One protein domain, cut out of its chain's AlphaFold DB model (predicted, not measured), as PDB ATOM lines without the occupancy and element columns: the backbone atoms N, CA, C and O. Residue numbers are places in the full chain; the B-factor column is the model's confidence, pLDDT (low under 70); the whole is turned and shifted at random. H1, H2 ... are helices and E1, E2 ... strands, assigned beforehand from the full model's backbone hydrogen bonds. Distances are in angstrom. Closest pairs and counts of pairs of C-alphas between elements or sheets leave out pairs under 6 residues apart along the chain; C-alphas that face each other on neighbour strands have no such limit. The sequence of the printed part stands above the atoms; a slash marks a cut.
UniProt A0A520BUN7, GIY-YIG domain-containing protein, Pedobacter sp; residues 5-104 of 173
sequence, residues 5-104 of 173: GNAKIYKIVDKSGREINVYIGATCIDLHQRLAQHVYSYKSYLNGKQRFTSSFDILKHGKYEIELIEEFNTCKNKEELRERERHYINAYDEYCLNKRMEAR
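What this domain is: This is residues 5 to 104 of the 173 residues of the protein "GIY-YIG domain-containing protein" of Pedobacter sp (UniProt A0A520BUN7). A small, strongly twisted sheet of three strands sits between two helices, with H1 slanting over one face and H3 running along the strands on the other. The short helix H2 is on the same face as H1, and after H3 the last stretch, residues 92 to 104, folds back without a named element. The 100 printed residues hold three named helices and three named strands, in the order E1, E2, H1, H2, E3, H3; the sheet's order is E2, E1, E3, all antiparallel, and the class is mixed, helices and strands. The whole is compact, with a radius of gyration of the C-alphas of 13.3 A and spans of 36 by 28 by 25 A.

Where its parts are: The inner strand E1, residues 8 to 14, is 19.6 A long and starts at C-alpha 8, (207.355, 191.429, 213.030). The edge strands are E2, residues 22 to 27, 15.9 A, and E3, residues 64 to 71, 21.0 A. H1, residues 31 to 46, is 22.7 A long and starts at C-alpha 31, (203.670, 186.282, 207.651). H2, residues 56 to 59, is 4.8 A long. H3, residues 78 to 91, is 20.0 A long and ends at C-alpha 91, (215.891, 202.574, 205.051).

How they stand to each other: E1 and E2 form a hairpin, their directions at 153 degrees; N 10 and O 25 are 2.9 A apart, within hydrogen-bond range. E1 and E3 stand at 156 degrees, with N 11 and O 67 at 2.9 A. H3 is on the sheet over E2 and E1, at a height of 8.8 A, along the strands, at 17 degrees to E2 on the local plane; the closest C-alphas of H3 and E2 are those of Glu 85 and Ala 26, 5.8 A apart. On the opposite face, H1 lies over E1 at a height of 8.5 A, slantwise to the strands, at 51 degrees to E1 on the local plane. This gives three layers, helices on both faces of a sheet. H2 is on the same face as H1, 7.7 A over the sheet, and only just over E1, on which 3 of its C-alphas fall. H1 touches H2 with residues 38 to 42 alone, the closest C-alphas being those of Tyr 42 and Phe 56, 5.8 A. H3 is apart from H1 and H2. E2, H1, H2 and E3 form a split strand-helix-strand unit, two strands running the same way with E1 between them, and its crossover is right-handed. Each O i to N i+4 pair in H1 and H3 is within hydrogen-bond range; H2 is too short for such a pair.

The domain as a whole: The C-alphas farthest apart, of Arg 18 and Lys 76, are 38.6 A apart. The printed part has no cut, and no link is long. The mean pLDDT of the printed part is 89.8; residues 17 to 19 and 99 to 104 are under 70.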
ATOM      1  N   GLY A   5     204.133 191.518 221.594       91.44
ATOM      2  CA  GLY A   5     205.320 190.664 221.743       91.44
ATOM      3  C   GLY A   5     205.587 189.755 220.533       91.44
ATOM      4  O   GLY A   5     206.702 189.279 220.352       91.44
ATOM      5  N   ASN A   6     204.590 189.562 219.664       94.19
ATOM      6  CA  ASN A   6     204.725 188.812 218.411       94.19
ATOM      7  C   ASN A   6     205.003 189.712 217.196       94.19
ATOM      8  O   ASN A   6     204.854 189.255 216.056       94.19
ATOM      9  N   ALA A   7     205.325 190.990 217.421       96.69
ATOM     10  CA  ALA A   7     205.546 191.959 216.361       96.69
ATOM     11  C   ALA A   7     206.681 191.538 215.419       96.69
ATOM     12  O   ALA A   7     207.748 191.094 215.835       96.69
ATOM     13  N   LYS A   8     206.429 191.703 214.123       97.56
ATOM     14  CA  LYS A   8     207.355 191.429 213.030       97.56
ATOM     15  C   LYS A   8     207.284 192.562 212.021       97.56
ATOM     16  O   LYS A   8     206.187 193.014 211.674       97.56
ATOM     17  N   ILE A   9     208.441 192.973 211.522       97.25
ATOM     18  CA  ILE A   9     208.560 193.826 210.342       97.25
ATOM     19  C   ILE A   9     208.874 192.930 209.152       97.25
ATOM     20  O   ILE A   9     209.721 192.043 209.239       97.25
ATOM     21  N   TYR A  10     208.180 193.136 208.040       97.19
ATOM     22  CA  TYR A  10     208.338 192.344 206.827       97.19
ATOM     23  C   TYR A  10     208.385 193.234 205.595       97.19
ATOM     24  O   TYR A  10     207.969 194.394 205.622       97.19
ATOM     25  N   LYS A  11     208.826 192.642 204.487       95.00
ATOM     26  CA  LYS A  11     208.646 193.191 203.147       95.00
ATOM     27  C   LYS A  11     207.881 192.228 202.260       95.00
ATOM     28  O   LYS A  11     208.025 191.018 202.385       95.00
ATOM     29  N   ILE A  12     207.083 192.771 201.352       95.62
ATOM     30  CA  ILE A  12     206.610 192.054 200.169       95.62
ATOM     31  C   ILE A  12     207.491 192.512 199.019       95.62
ATOM     32  O   ILE A  12     207.642 193.716 198.820       95.62
ATOM     33  N   VAL A  13     208.084 191.571 198.297       92.50
ATOM     34  CA  VAL A  13     209.006 191.847 197.196       92.50
ATOM     35  C   VAL A  13     208.407 191.383 195.878       92.50
ATOM     36  O   VAL A  13     207.782 190.323 195.809       92.50
ATOM     37  N   ASP A  14     208.599 192.176 194.830       89.88
ATOM     38  CA  ASP A  14     208.283 191.776 193.462       89.88
ATOM     39  C   ASP A  14     209.372 190.839 192.913       89.88
ATOM     40  O   ASP A  14     210.559 191.164 192.929       89.88
ATOM     41  N   LYS A  15     208.973 189.663 192.418       87.50
ATOM     42  CA  LYS A  15     209.865 188.675 191.783       87.50
ATOM     43  C   LYS A  15     209.615 188.563 190.269       87.50
ATOM     44  O   LYS A  15     209.999 187.579 189.640       87.50
ATOM     45  N   SER A  16     208.943 189.542 189.661       82.81
ATOM     46  CA  SER A  16     208.632 189.561 188.224       82.81
ATOM     47  C   SER A  16     209.790 190.018 187.322       82.81
ATOM     48  O   SER A  16     209.700 189.837 186.107       82.81
ATOM     49  N   GLY A  17     210.886 190.533 187.897       63.38
ATOM     50  CA  GLY A  17     212.178 190.710 187.218       63.38
ATOM     51  C   GLY A  17     212.382 192.017 186.445       63.38
ATOM     52  O   GLY A  17     213.266 192.063 185.597       63.38
ATOM     53  N   ARG A  18     211.583 193.065 186.697       61.44
ATOM     54  CA  ARG A  18     211.713 194.368 186.003       61.44
ATOM     55  C   ARG A  18     212.392 195.436 186.860       61.44
ATOM     56  O   ARG A  18     213.313 196.088 186.394       61.44
ATOM     57  N   GLU A  19     211.971 195.563 188.114       66.44
ATOM     58  CA  GLU A  19     212.494 196.496 189.117       66.44
ATOM     59  C   GLU A  19     212.370 195.835 190.497       66.44
ATOM     60  O   GLU A  19     211.422 195.079 190.735       66.44
ATOM     61  N   ILE A  20     213.302 196.111 191.416       72.56
ATOM     62  CA  ILE A  20     213.175 195.670 192.811       72.56
ATOM     63  C   ILE A  20     212.244 196.660 193.500       72.56
ATOM     64  O   ILE A  20     212.683 197.679 194.007       72.56
ATOM     65  N   ASN A  21     210.949 196.364 193.491       85.56
ATOM     66  CA  ASN A  21     209.966 197.115 194.256       85.56
ATOM     67  C   ASN A  21     209.622 196.352 195.534       85.56
ATOM     68  O   ASN A  21     209.347 195.146 195.500       85.56
ATOM     69  N   VAL A  22     209.621 197.063 196.662       91.88
ATOM     70  CA  VAL A  22     209.299 196.490 197.970       91.88
ATOM     71  C   VAL A  22     208.152 197.239 198.635       91.88
ATOM     72  O   VAL A  22     207.994 198.446 198.492       91.88
ATOM     73  N   TYR A  23     207.332 196.518 199.386       94.00
ATOM     74  CA  TYR A  23     206.364 197.097 200.312       94.00
ATOM     75  C   TYR A  23     206.751 196.678 201.719       94.00
ATOM     76  O   TYR A  23     206.803 195.483 201.993       94.00
ATOM     77  N   ILE A  24     206.990 197.640 202.604       94.75
ATOM     78  CA  ILE A  24     207.305 197.375 204.008       94.75
ATOM     79  C   ILE A  24     206.013 197.377 204.817       94.75
ATOM     80  O   ILE A  24     205.148 198.232 204.628       94.75
ATOM     81  N   GLY A  25     205.879 196.422 205.729       94.94
ATOM     82  CA  GLY A  25     204.750 196.372 206.639       94.94
ATOM     83  C   GLY A  25     205.122 195.845 208.017       94.94
ATOM     84  O   GLY A  25     206.091 195.105 208.174       94.94
ATOM     85  N   ALA A  26     204.292 196.159 209.004       96.00
ATOM     86  CA  ALA A  26     204.328 195.533 210.319       96.00
ATOM     87  C   ALA A  26     203.131 194.600 210.559       96.00
ATOM     88  O   ALA A  26     202.039 194.771 210.002       96.00
ATOM     89  N   THR A  27     203.333 193.576 211.387       96.31
ATOM     90  CA  THR A  27     202.296 192.608 211.763       96.31
ATOM     91  C   THR A  27     202.567 192.001 213.137       96.31
ATOM     92  O   THR A  27     203.714 191.858 213.534       96.31
ATOM     93  N   CYS A  28     201.512 191.613 213.852       96.31
ATOM     94  CA  CYS A  28     201.600 190.778 215.062       96.31
ATOM     95  C   CYS A  28     201.100 189.342 214.819       96.31
ATOM     96  O   CYS A  28     201.044 188.539 215.747       96.31
ATOM     97  N   ILE A  29     200.686 189.045 213.585       96.00
ATOM     98  CA  ILE A  29     200.283 187.713 213.119       96.00
ATOM     99  C   ILE A  29     201.351 187.140 212.190       96.00
ATOM    100  O   ILE A  29     202.239 187.868 211.736       96.00
ATOM    101  N   ASP A  30     201.238 185.857 211.865       96.44
ATOM    102  CA  ASP A  30     202.197 185.176 210.999       96.44
ATOM    103  C   ASP A  30     202.254 185.777 209.593       96.44
ATOM    104  O   ASP A  30     201.253 186.252 209.045       96.44
ATOM    105  N   LEU A  31     203.437 185.708 208.976       97.44
ATOM    106  CA  LEU A  31     203.670 186.282 207.651       97.44
ATOM    107  C   LEU A  31     202.766 185.662 206.583       97.44
ATOM    108  O   LEU A  31     202.194 186.391 205.776       97.44
ATOM    109  N   HIS A  32     202.551 184.345 206.611       96.81
ATOM    110  CA  HIS A  32     201.665 183.681 205.650       96.81
ATOM    111  C   HIS A  32     200.216 184.194 205.757       96.81
ATOM    112  O   HIS A  32     199.577 184.482 204.742       96.81
ATOM    113  N   GLN A  33     199.711 184.394 206.981       97.06
ATOM    114  CA  GLN A  33     198.375 184.948 207.219       97.06
ATOM    115  C   GLN A  33     198.303 186.403 206.764       97.06
ATOM    116  O   GLN A  33     197.331 186.819 206.131       97.06
ATOM    117  N   ARG A  34     199.348 187.187 207.049       97.56
ATOM    118  CA  ARG A  34     199.427 188.582 206.622       97.56
ATOM    119  C   ARG A  34     199.452 188.709 205.100       97.56
ATOM    120  O   ARG A  34     198.767 189.573 204.552       97.56
ATOM    121  N   LEU A  35     200.185 187.837 204.413       97.50
ATOM    122  CA  LEU A  35     200.189 187.776 202.955       97.50
ATOM    123  C   LEU A  35     198.798 187.423 202.419       97.50
ATOM    124  O   LEU A  35     198.299 188.106 201.526       97.50
ATOM    125  N   ALA A  36     198.120 186.435 203.011       97.38
ATOM    126  CA  ALA A  36     196.753 186.079 202.632       97.38
ATOM    127  C   ALA A  36     195.775 187.261 202.779       97.38
ATOM    128  O   ALA A  36     194.944 187.484 201.897       97.38
ATOM    129  N   GLN A  37     195.902 188.073 203.837       97.44
ATOM    130  CA  GLN A  37     195.104 189.293 204.019       97.44
ATOM    131  C   GLN A  37     195.351 190.333 202.920       97.44
ATOM    132  O   GLN A  37     194.400 190.955 202.435       97.44
ATOM    133  N   HIS A  38     196.608 190.521 202.511       97.25
ATOM    134  CA  HIS A  38     196.969 191.408 201.402       97.25
ATOM    135  C   HIS A  38     196.376 190.919 200.076       97.25
ATOM    136  O   HIS A  38     195.767 191.707 199.352       97.25
ATOM    137  N   VAL A  39     196.461 189.616 199.795       96.94
ATOM    138  CA  VAL A  39     195.869 188.999 198.596       96.94
ATOM    139  C   VAL A  39     194.346 189.133 198.588       96.94
ATOM    140  O   VAL A  39     193.763 189.515 197.573       96.94
ATOM    141  N   TYR A  40     193.687 188.857 199.714       97.25
ATOM    142  CA  TYR A  40     192.243 189.046 199.858       97.25
ATOM    143  C   TYR A  40     191.841 190.507 199.613       97.25
ATOM    144  O   TYR A  40     190.929 190.785 198.835       97.25
ATOM    145  N   SER A  41     192.569 191.442 200.222       96.69
ATOM    146  CA  SER A  41     192.356 192.883 200.067       96.69
ATOM    147  C   SER A  41     192.506 193.337 198.616       96.69
ATOM    148  O   SER A  41     191.693 194.120 198.128       96.69
ATOM    149  N   TYR A  42     193.505 192.805 197.907       97.19
ATOM    150  CA  TYR A  42     193.711 193.076 196.489       97.19
ATOM    151  C   TYR A  42     192.543 192.570 195.637       97.19
ATOM    152  O   TYR A  42     191.989 193.324 194.839       97.19
ATOM    153  N   LYS A  43     192.082 191.333 195.864       96.88
ATOM    154  CA  LYS A  43     190.886 190.793 195.194       96.88
ATOM    155  C   LYS A  43     189.641 191.636 195.484       96.88
ATOM    156  O   LYS A  43     188.841 191.885 194.588       96.88
ATOM    157  N   SER A  44     189.470 192.099 196.719       97.25
ATOM    158  CA  SER A  44     188.364 192.982 197.107       97.25
ATOM    159  C   SER A  44     188.433 194.342 196.394       97.25
ATOM    160  O   SER A  44     187.416 194.841 195.909       97.25
ATOM    161  N   TYR A  45     189.635 194.910 196.251       97.06
ATOM    162  CA  TYR A  45     189.884 196.143 195.496       97.06
ATOM    163  C   TYR A  45     189.549 195.997 194.008       97.06
ATOM    164  O   TYR A  45     188.860 196.858 193.468       97.06
ATOM    165  N   LEU A  46     189.946 194.891 193.368       95.81
ATOM    166  CA  LEU A  46     189.582 194.604 191.972       95.81
ATOM    167  C   LEU A  46     188.059 194.531 191.763       95.81
ATOM    168  O   LEU A  46     187.567 194.875 190.695       95.81
ATOM    169  N   ASN A  47     187.313 194.144 192.798       96.25
ATOM    170  CA  ASN A  47     185.850 194.119 192.799       96.25
ATOM    171  C   ASN A  47     185.207 195.447 193.251       96.25
ATOM    172  O   ASN A  47     184.003 195.487 193.498       96.25
ATOM    173  N   GLY A  48     185.990 196.517 193.439       95.12
ATOM    174  CA  GLY A  48     185.505 197.834 193.869       95.12
ATOM    175  C   GLY A  48     185.062 197.925 195.336       95.12
ATOM    176  O   GLY A  48     184.481 198.928 195.740       95.12
ATOM    177  N   LYS A  49     185.329 196.899 196.155       94.75
ATOM    178  CA  LYS A  49     184.858 196.800 197.552       94.75
ATOM    179  C   LYS A  49     185.868 197.299 198.585       94.75
ATOM    180  O   LYS A  49     185.542 197.414 199.764       94.75
ATOM    181  N   GLN A  50     187.094 197.596 198.164       92.12
ATOM    182  CA  GLN A  50     188.165 198.057 199.041       92.12
ATOM    183  C   GLN A  50     188.920 199.224 198.413       92.12
ATOM    184  O   GLN A  50     188.935 199.388 197.198       92.12
ATOM    185  N   ARG A  51     189.547 200.057 199.248       92.06
ATOM    186  CA  ARG A  51     190.418 201.145 198.788       92.06
ATOM    187  C   ARG A  51     191.785 200.604 198.385       92.06
ATOM    188  O   ARG A  51     192.245 199.597 198.915       92.06
ATOM    189  N   PHE A  52     192.448 201.327 197.491       92.00
ATOM    190  CA  PHE A  52     193.807 201.016 197.063       92.00
ATOM    191  C   PHE A  52     194.793 200.997 198.246       92.00
ATOM    192  O   PHE A  52     194.725 201.847 199.137       92.00
ATOM    193  N   THR A  53     195.731 200.049 198.233       90.75
ATOM    194  CA  THR A  53     196.888 199.973 199.139       90.75
ATOM    195  C   THR A  53     198.149 199.735 198.316       90.75
ATOM    196  O   THR A  53     198.104 199.010 197.328       90.75
ATOM    197  N   SER A  54     199.275 200.330 198.720       91.88
ATOM    198  CA  SER A  54     200.547 200.260 197.986       91.88
ATOM    199  C   SER A  54     201.014 198.840 197.656       91.88
ATOM    200  O   SER A  54     201.558 198.627 196.580       91.88
ATOM    201  N   SER A  55     200.761 197.857 198.527       92.88
ATOM    202  CA  SER A  55     201.112 196.454 198.269       92.88
ATOM    203  C   SER A  55     200.460 195.890 196.999       92.88
ATOM    204  O   SER A  55     201.006 194.975 196.387       92.88
ATOM    205  N   PHE A  56     199.335 196.449 196.543       94.38
ATOM    206  CA  PHE A  56     198.635 195.990 195.340       94.38
ATOM    207  C   PHE A  56     199.452 196.212 194.065       94.38
ATOM    208  O   PHE A  56     199.298 195.448 193.113       94.38
ATOM    209  N   ASP A  57     200.340 197.212 194.055       91.31
ATOM    210  CA  ASP A  57     201.253 197.450 192.935       91.31
ATOM    211  C   ASP A  57     202.256 196.297 192.751       91.31
ATOM    212  O   ASP A  57     202.680 196.059 191.626       91.31
ATOM    213  N   ILE A  58     202.570 195.533 193.804       93.00
ATOM    214  CA  ILE A  58     203.396 194.314 193.713       93.00
ATOM    215  C   ILE A  58     202.524 193.101 193.382       93.00
ATOM    216  O   ILE A  58     202.840 192.310 192.493       93.00
ATOM    217  N   LEU A  59     201.377 192.962 194.059       93.12
ATOM    218  CA  LEU A  59     200.503 191.795 193.895       93.12
ATOM    219  C   LEU A  59     199.944 191.652 192.474       93.12
ATOM    220  O   LEU A  59     199.729 190.527 192.020       93.12
ATOM    221  N   LYS A  60     199.744 192.765 191.756       92.00
ATOM    222  CA  LYS A  60     199.231 192.758 190.376       92.00
ATOM    223  C   LYS A  60     200.126 192.005 189.388       92.00
ATOM    224  O   LYS A  60     199.632 191.552 188.361       92.00
ATOM    225  N   HIS A  61     201.420 191.855 189.682       87.94
ATOM    226  CA  HIS A  61     202.356 191.131 188.816       87.94
ATOM    227  C   HIS A  61     202.299 189.608 189.010       87.94
ATOM    228  O   HIS A  61     202.882 188.868 188.221       87.94
ATOM    229  N   GLY A  62     201.613 189.118 190.051       87.75
ATOM    230  CA  GLY A  62     201.402 187.688 190.306       87.75
ATOM    231  C   GLY A  62     202.633 186.905 190.785       87.75
ATOM    232  O   GLY A  62     202.478 185.769 191.224       87.75
ATOM    233  N   LYS A  63     203.833 187.498 190.746       91.06
ATOM    234  CA  LYS A  63     205.086 186.922 191.258       91.06
ATOM    235  C   LYS A  63     205.607 187.768 192.414       91.06
ATOM    236  O   LYS A  63     206.230 188.799 192.188       91.06
ATOM    237  N   TYR A  64     205.339 187.340 193.640       94.00
ATOM    238  CA  TYR A  64     205.731 188.064 194.846       94.00
ATOM    239  C   TYR A  64     206.041 187.108 195.992       94.00
ATOM    240  O   TYR A  64     205.555 185.980 196.025       94.00
ATOM    241  N   GLU A  65     206.816 187.593 196.952       94.19
ATOM    242  CA  GLU A  65     207.181 186.859 198.161       94.19
ATOM    243  C   GLU A  65     207.084 187.779 199.378       94.19
ATOM    244  O   GLU A  65     207.261 188.991 199.252       94.19
ATOM    245  N   ILE A  66     206.771 187.214 200.546       96.75
ATOM    246  CA  ILE A  66     206.837 187.922 201.825       96.75
ATOM    247  C   ILE A  66     208.081 187.459 202.585       96.75
ATOM    248  O   ILE A  66     208.236 186.273 202.857       96.75
ATOM    249  N   GLU A  67     208.955 188.393 202.935       95.19
ATOM    250  CA  GLU A  67     210.214 188.121 203.628       95.19
ATOM    251  C   GLU A  67     210.205 188.825 204.993       95.19
ATOM    252  O   GLU A  67     209.806 189.992 205.106       95.19
ATOM    253  N   LEU A  68     210.640 188.118 206.039       97.31
ATOM    254  CA  LEU A  68     210.848 188.700 207.363       97.31
ATOM    255  C   LEU A  68     212.052 189.645 207.320       97.31
ATOM    256  O   LEU A  68     213.103 189.281 206.801       97.31
ATOM    257  N   ILE A  69     211.903 190.838 207.890       95.62
ATOM    258  CA  ILE A  69     213.013 191.771 208.101       95.62
ATOM    259  C   ILE A  69     213.498 191.682 209.546       95.62
ATOM    260  O   ILE A  69     214.698 191.600 209.787       95.62
ATOM    261  N   GLU A  70     212.571 191.712 210.504       95.44
ATOM    262  CA  GLU A  70     212.896 191.757 211.928       95.44
ATOM    263  C   GLU A  70     211.780 191.143 212.778       95.44
ATOM    264  O   GLU A  70     210.596 191.393 212.539       95.44
ATOM    265  N   GLU A  71     212.162 190.402 213.820       96.94
ATOM    266  CA  GLU A  71     211.288 190.082 214.951       96.94
ATOM    267  C   GLU A  71     211.436 191.156 216.036       96.94
ATOM    268  O   GLU A  71     212.470 191.254 216.693       96.94
ATOM    269  N   PHE A  72     210.402 191.972 216.237       94.88
ATOM    270  CA  PHE A  72     210.420 193.091 217.181       94.88
ATOM    271  C   PHE A  72     209.699 192.721 218.486       94.88
ATOM    272  O   PHE A  72     208.689 193.309 218.868       94.88
ATOM    273  N   ASN A  73     210.215 191.704 219.175       91.94
ATOM    274  CA  ASN A  73     209.587 191.113 220.364       91.94
ATOM    275  C   ASN A  73     209.518 192.042 221.595       91.94
ATOM    276  O   ASN A  73     208.764 191.775 222.529       91.94
ATOM    277  N   THR A  74     210.275 193.142 221.601       92.69
ATOM    278  CA  THR A  74     210.264 194.157 222.665       92.69
ATOM    279  C   THR A  74     209.155 195.198 222.503       92.69
ATOM    280  O   THR A  74     209.011 196.065 223.366       92.69
ATOM    281  N   CYS A  75     208.357 195.108 221.434       93.31
ATOM    282  CA  CYS A  75     207.268 196.030 221.152       93.31
ATOM    283  C   CYS A  75     206.169 195.972 222.221       93.31
ATOM    284  O   CYS A  75     205.575 194.923 222.486       93.31
ATOM    285  N   LYS A  76     205.848 197.128 222.800       92.19
ATOM    286  CA  LYS A  76     204.848 197.262 223.869       92.19
ATOM    287  C   LYS A  76     203.505 197.749 223.354       92.19
ATOM    288  O   LYS A  76     202.469 197.475 223.958       92.19
ATOM    289  N   ASN A  77     203.507 198.515 222.267       92.31
ATOM    290  CA  ASN A  77     202.319 199.202 221.784       92.31
ATOM    291  C   ASN A  77     202.366 199.471 220.271       92.31
ATOM    292  O   ASN A  77     203.373 199.296 219.589       92.31
ATOM    293  N   LYS A  78     201.234 199.941 219.742       90.94
ATOM    294  CA  LYS A  78     201.057 200.234 218.316       90.94
ATOM    295  C   LYS A  78     202.001 201.315 217.791       90.94
ATOM    296  O   LYS A  78     202.295 201.324 216.600       90.94
ATOM    297  N   GLU A  79     202.368 202.275 218.632       89.94
ATOM    298  CA  GLU A  79     203.165 203.430 218.224       89.94
ATOM    299  C   GLU A  79     204.611 203.011 217.991       89.94
ATOM    300  O   GLU A  79     205.123 203.261 216.904       89.94
ATOM    301  N   GLU A  80     205.192 202.246 218.917       92.31
ATOM    302  CA  GLU A  80     206.516 201.631 218.757       92.31
ATOM    303  C   GLU A  80     206.579 200.751 217.501       92.31
ATOM    304  O   GLU A  80     207.533 200.826 216.729       92.31
ATOM    305  N   LEU A  81     205.537 199.948 217.243       93.75
ATOM    306  CA  LEU A  81     205.486 199.102 216.048       93.75
ATOM    307  C   LEU A  81     205.515 199.925 214.752       93.75
ATOM    308  O   LEU A  81     206.199 199.565 213.797       93.75
ATOM    309  N   ARG A  82     204.766 201.030 214.721       91.38
ATOM    310  CA  ARG A  82     204.716 201.933 213.564       91.38
ATOM    311  C   ARG A  82     206.003 202.725 213.395       91.38
ATOM    312  O   ARG A  82     206.411 202.978 212.269       91.38
ATOM    313  N   GLU A  83     206.636 203.127 214.488       89.75
ATOM    314  CA  GLU A  83     207.940 203.783 214.445       89.75
ATOM    315  C   GLU A  83     208.999 202.837 213.874       89.75
ATOM    316  O   GLU A  83     209.774 203.228 212.999       89.75
ATOM    317  N   ARG A  84     208.968 201.561 214.279       91.50
ATOM    318  CA  ARG A  84     209.871 200.547 213.737       91.50
ATOM    319  C   ARG A  84     209.596 200.246 212.264       91.50
ATOM    320  O   ARG A  84     210.528 200.203 211.470       91.50
ATOM    321  N   GLU A  85     208.330 200.127 211.869       93.62
ATOM    322  CA  GLU A  85     207.928 200.024 210.457       93.62
ATOM    323  C   GLU A  85     208.469 201.204 209.640       93.62
ATOM    324  O   GLU A  85     209.055 201.019 208.573       93.62
ATOM    325  N   ARG A  86     208.333 202.421 210.173       89.56
ATOM    326  CA  ARG A  86     208.806 203.645 209.534       89.56
ATOM    327  C   ARG A  86     210.323 203.687 209.382       89.56
ATOM    328  O   ARG A  86     210.802 204.115 208.335       89.56
ATOM    329  N   HIS A  87     211.070 203.236 210.387       89.44
ATOM    330  CA  HIS A  87     212.524 203.111 210.299       89.44
ATOM    331  C   HIS A  87     212.934 202.297 209.062       89.44
ATOM    332  O   HIS A  87     213.787 202.739 208.294       89.44
ATOM    333  N   TYR A  88     212.263 201.169 208.810       88.88
ATOM    334  CA  TYR A  88     212.523 200.361 207.621       88.88
ATOM    335  C   TYR A  88     211.966 200.966 206.334       88.88
ATOM    336  O   TYR A  88     212.628 200.873 205.310       88.88
ATOM    337  N   ILE A  89     210.813 201.637 206.349       89.31
ATOM    338  CA  ILE A  89     210.342 202.372 205.160       89.31
ATOM    339  C   ILE A  89     211.410 203.375 204.700       89.31
ATOM    340  O   ILE A  89     211.757 203.379 203.525       89.31
ATOM    341  N   ASN A  90     211.974 204.152 205.630       85.12
ATOM    342  CA  ASN A  90     213.025 205.127 205.330       85.12
ATOM    343  C   ASN A  90     214.330 204.460 204.871       85.12
ATOM    344  O   ASN A  90     215.008 204.975 203.990       85.12
ATOM    345  N   ALA A  91     214.692 203.310 205.451       82.00
ATOM    346  CA  ALA A  91     215.891 202.574 205.051       82.00
ATOM    347  C   ALA A  91     215.802 202.005 203.619       82.00
ATOM    348  O   ALA A  91     216.832 201.749 203.004       82.00
ATOM    349  N   TYR A  92     214.587 201.817 203.091       82.69
ATOM    350  CA  TYR A  92     214.316 201.287 201.751       82.69
ATOM    351  C   TYR A  92     213.740 202.344 200.787       82.69
ATOM    352  O   TYR A  92     213.198 201.967 199.751       82.69
ATOM    353  N   ASP A  93     213.832 203.641 201.106       80.38
ATOM    354  CA  ASP A  93     213.111 204.740 200.431       80.38
ATOM    355  C   ASP A  93     213.212 204.720 198.894       80.38
ATOM    356  O   ASP A  93     212.210 204.898 198.210       80.38
ATOM    357  N   GLU A  94     214.387 204.392 198.347       78.19
ATOM    358  CA  GLU A  94     214.629 204.334 196.896       78.19
ATOM    359  C   GLU A  94     213.751 203.295 196.164       78.19
ATOM    360  O   GLU A  94     213.363 203.504 195.017       78.19
ATOM    361  N   TYR A  95     213.390 202.200 196.837       83.81
ATOM    362  CA  TYR A  95     212.702 201.037 196.256       83.81
ATOM    363  C   TYR A  95     211.334 200.756 196.908       83.81
ATOM    364  O   TYR A  95     210.647 199.786 196.567       83.81
ATOM    365  N   CYS A  96     210.944 201.560 197.902       87.12
ATOM    366  CA  CYS A  96     209.784 201.313 198.750       87.12
ATOM    367  C   CYS A  96     208.515 201.966 198.189       87.12
ATOM    368  O   CYS A  96     208.391 203.182 198.073       87.12
ATOM    369  N   LEU A  97     207.494 201.153 197.922       87.94
ATOM    370  CA  LEU A  97     206.221 201.611 197.364       87.94
ATOM    371  C   LEU A  97     205.263 202.221 198.396       87.94
ATOM    372  O   LEU A  97     204.138 202.592 198.038       87.94
ATOM    373  N   ASN A  98     205.620 202.282 199.681       87.12
ATOM    374  CA  ASN A  98     204.745 202.790 200.740       87.12
ATOM    375  C   ASN A  98     204.411 204.285 200.521       87.12
ATOM    376  O   ASN A  98     205.106 205.179 200.985       87.12
ATOM    377  N   LYS A  99     203.275 204.577 199.865       69.88
ATOM    378  CA  LYS A  99     202.854 205.944 199.480       69.88
ATOM    379  C   LYS A  99     202.394 206.787 200.675       69.88
ATOM    380  O   LYS A  99     202.357 208.015 200.608       69.88
ATOM    381  N   ARG A 100     201.981 206.138 201.767       63.72
ATOM    382  CA  ARG A 100     201.587 206.789 203.021       63.72
ATOM    383  C   ARG A 100     202.526 206.321 204.120       63.72
ATOM    384  O   ARG A 100     202.423 205.188 204.568       63.72
ATOM    385  N   MET A 101     203.397 207.223 204.560       60.56
ATOM    386  CA  MET A 101     204.186 207.035 205.774       60.56
ATOM    387  C   MET A 101     203.234 207.038 206.975       60.56
ATOM    388  O   MET A 101     202.721 208.092 207.372       60.56
ATOM    389  N   GLU A 102     202.941 205.855 207.513       54.72
ATOM    390  CA  GLU A 102     202.315 205.740 208.826       54.72
ATOM    391  C   GLU A 102     203.313 206.248 209.889       54.72
ATOM    392  O   GLU A 102     204.521 206.152 209.712       54.72
ATOM    393  N   ALA A 103     202.810 206.888 210.950       55.19
ATOM    394  CA  ALA A 103     203.604 207.567 211.991       55.19
ATOM    395  C   ALA A 103     204.368 208.849 211.590       55.19
ATOM    396  O   ALA A 103     205.397 209.169 212.182       55.19
ATOM    397  N   ARG A 104     203.825 209.670 210.676       62.44
ATOM    398  CA  ARG A 104     204.266 211.077 210.612       62.44
ATOM    399  C   ARG A 104     203.977 211.783 211.934       62.44
ATOM    400  O   ARG A 104     202.812 211.824 212.361       62.44
TER     401      ARG A 104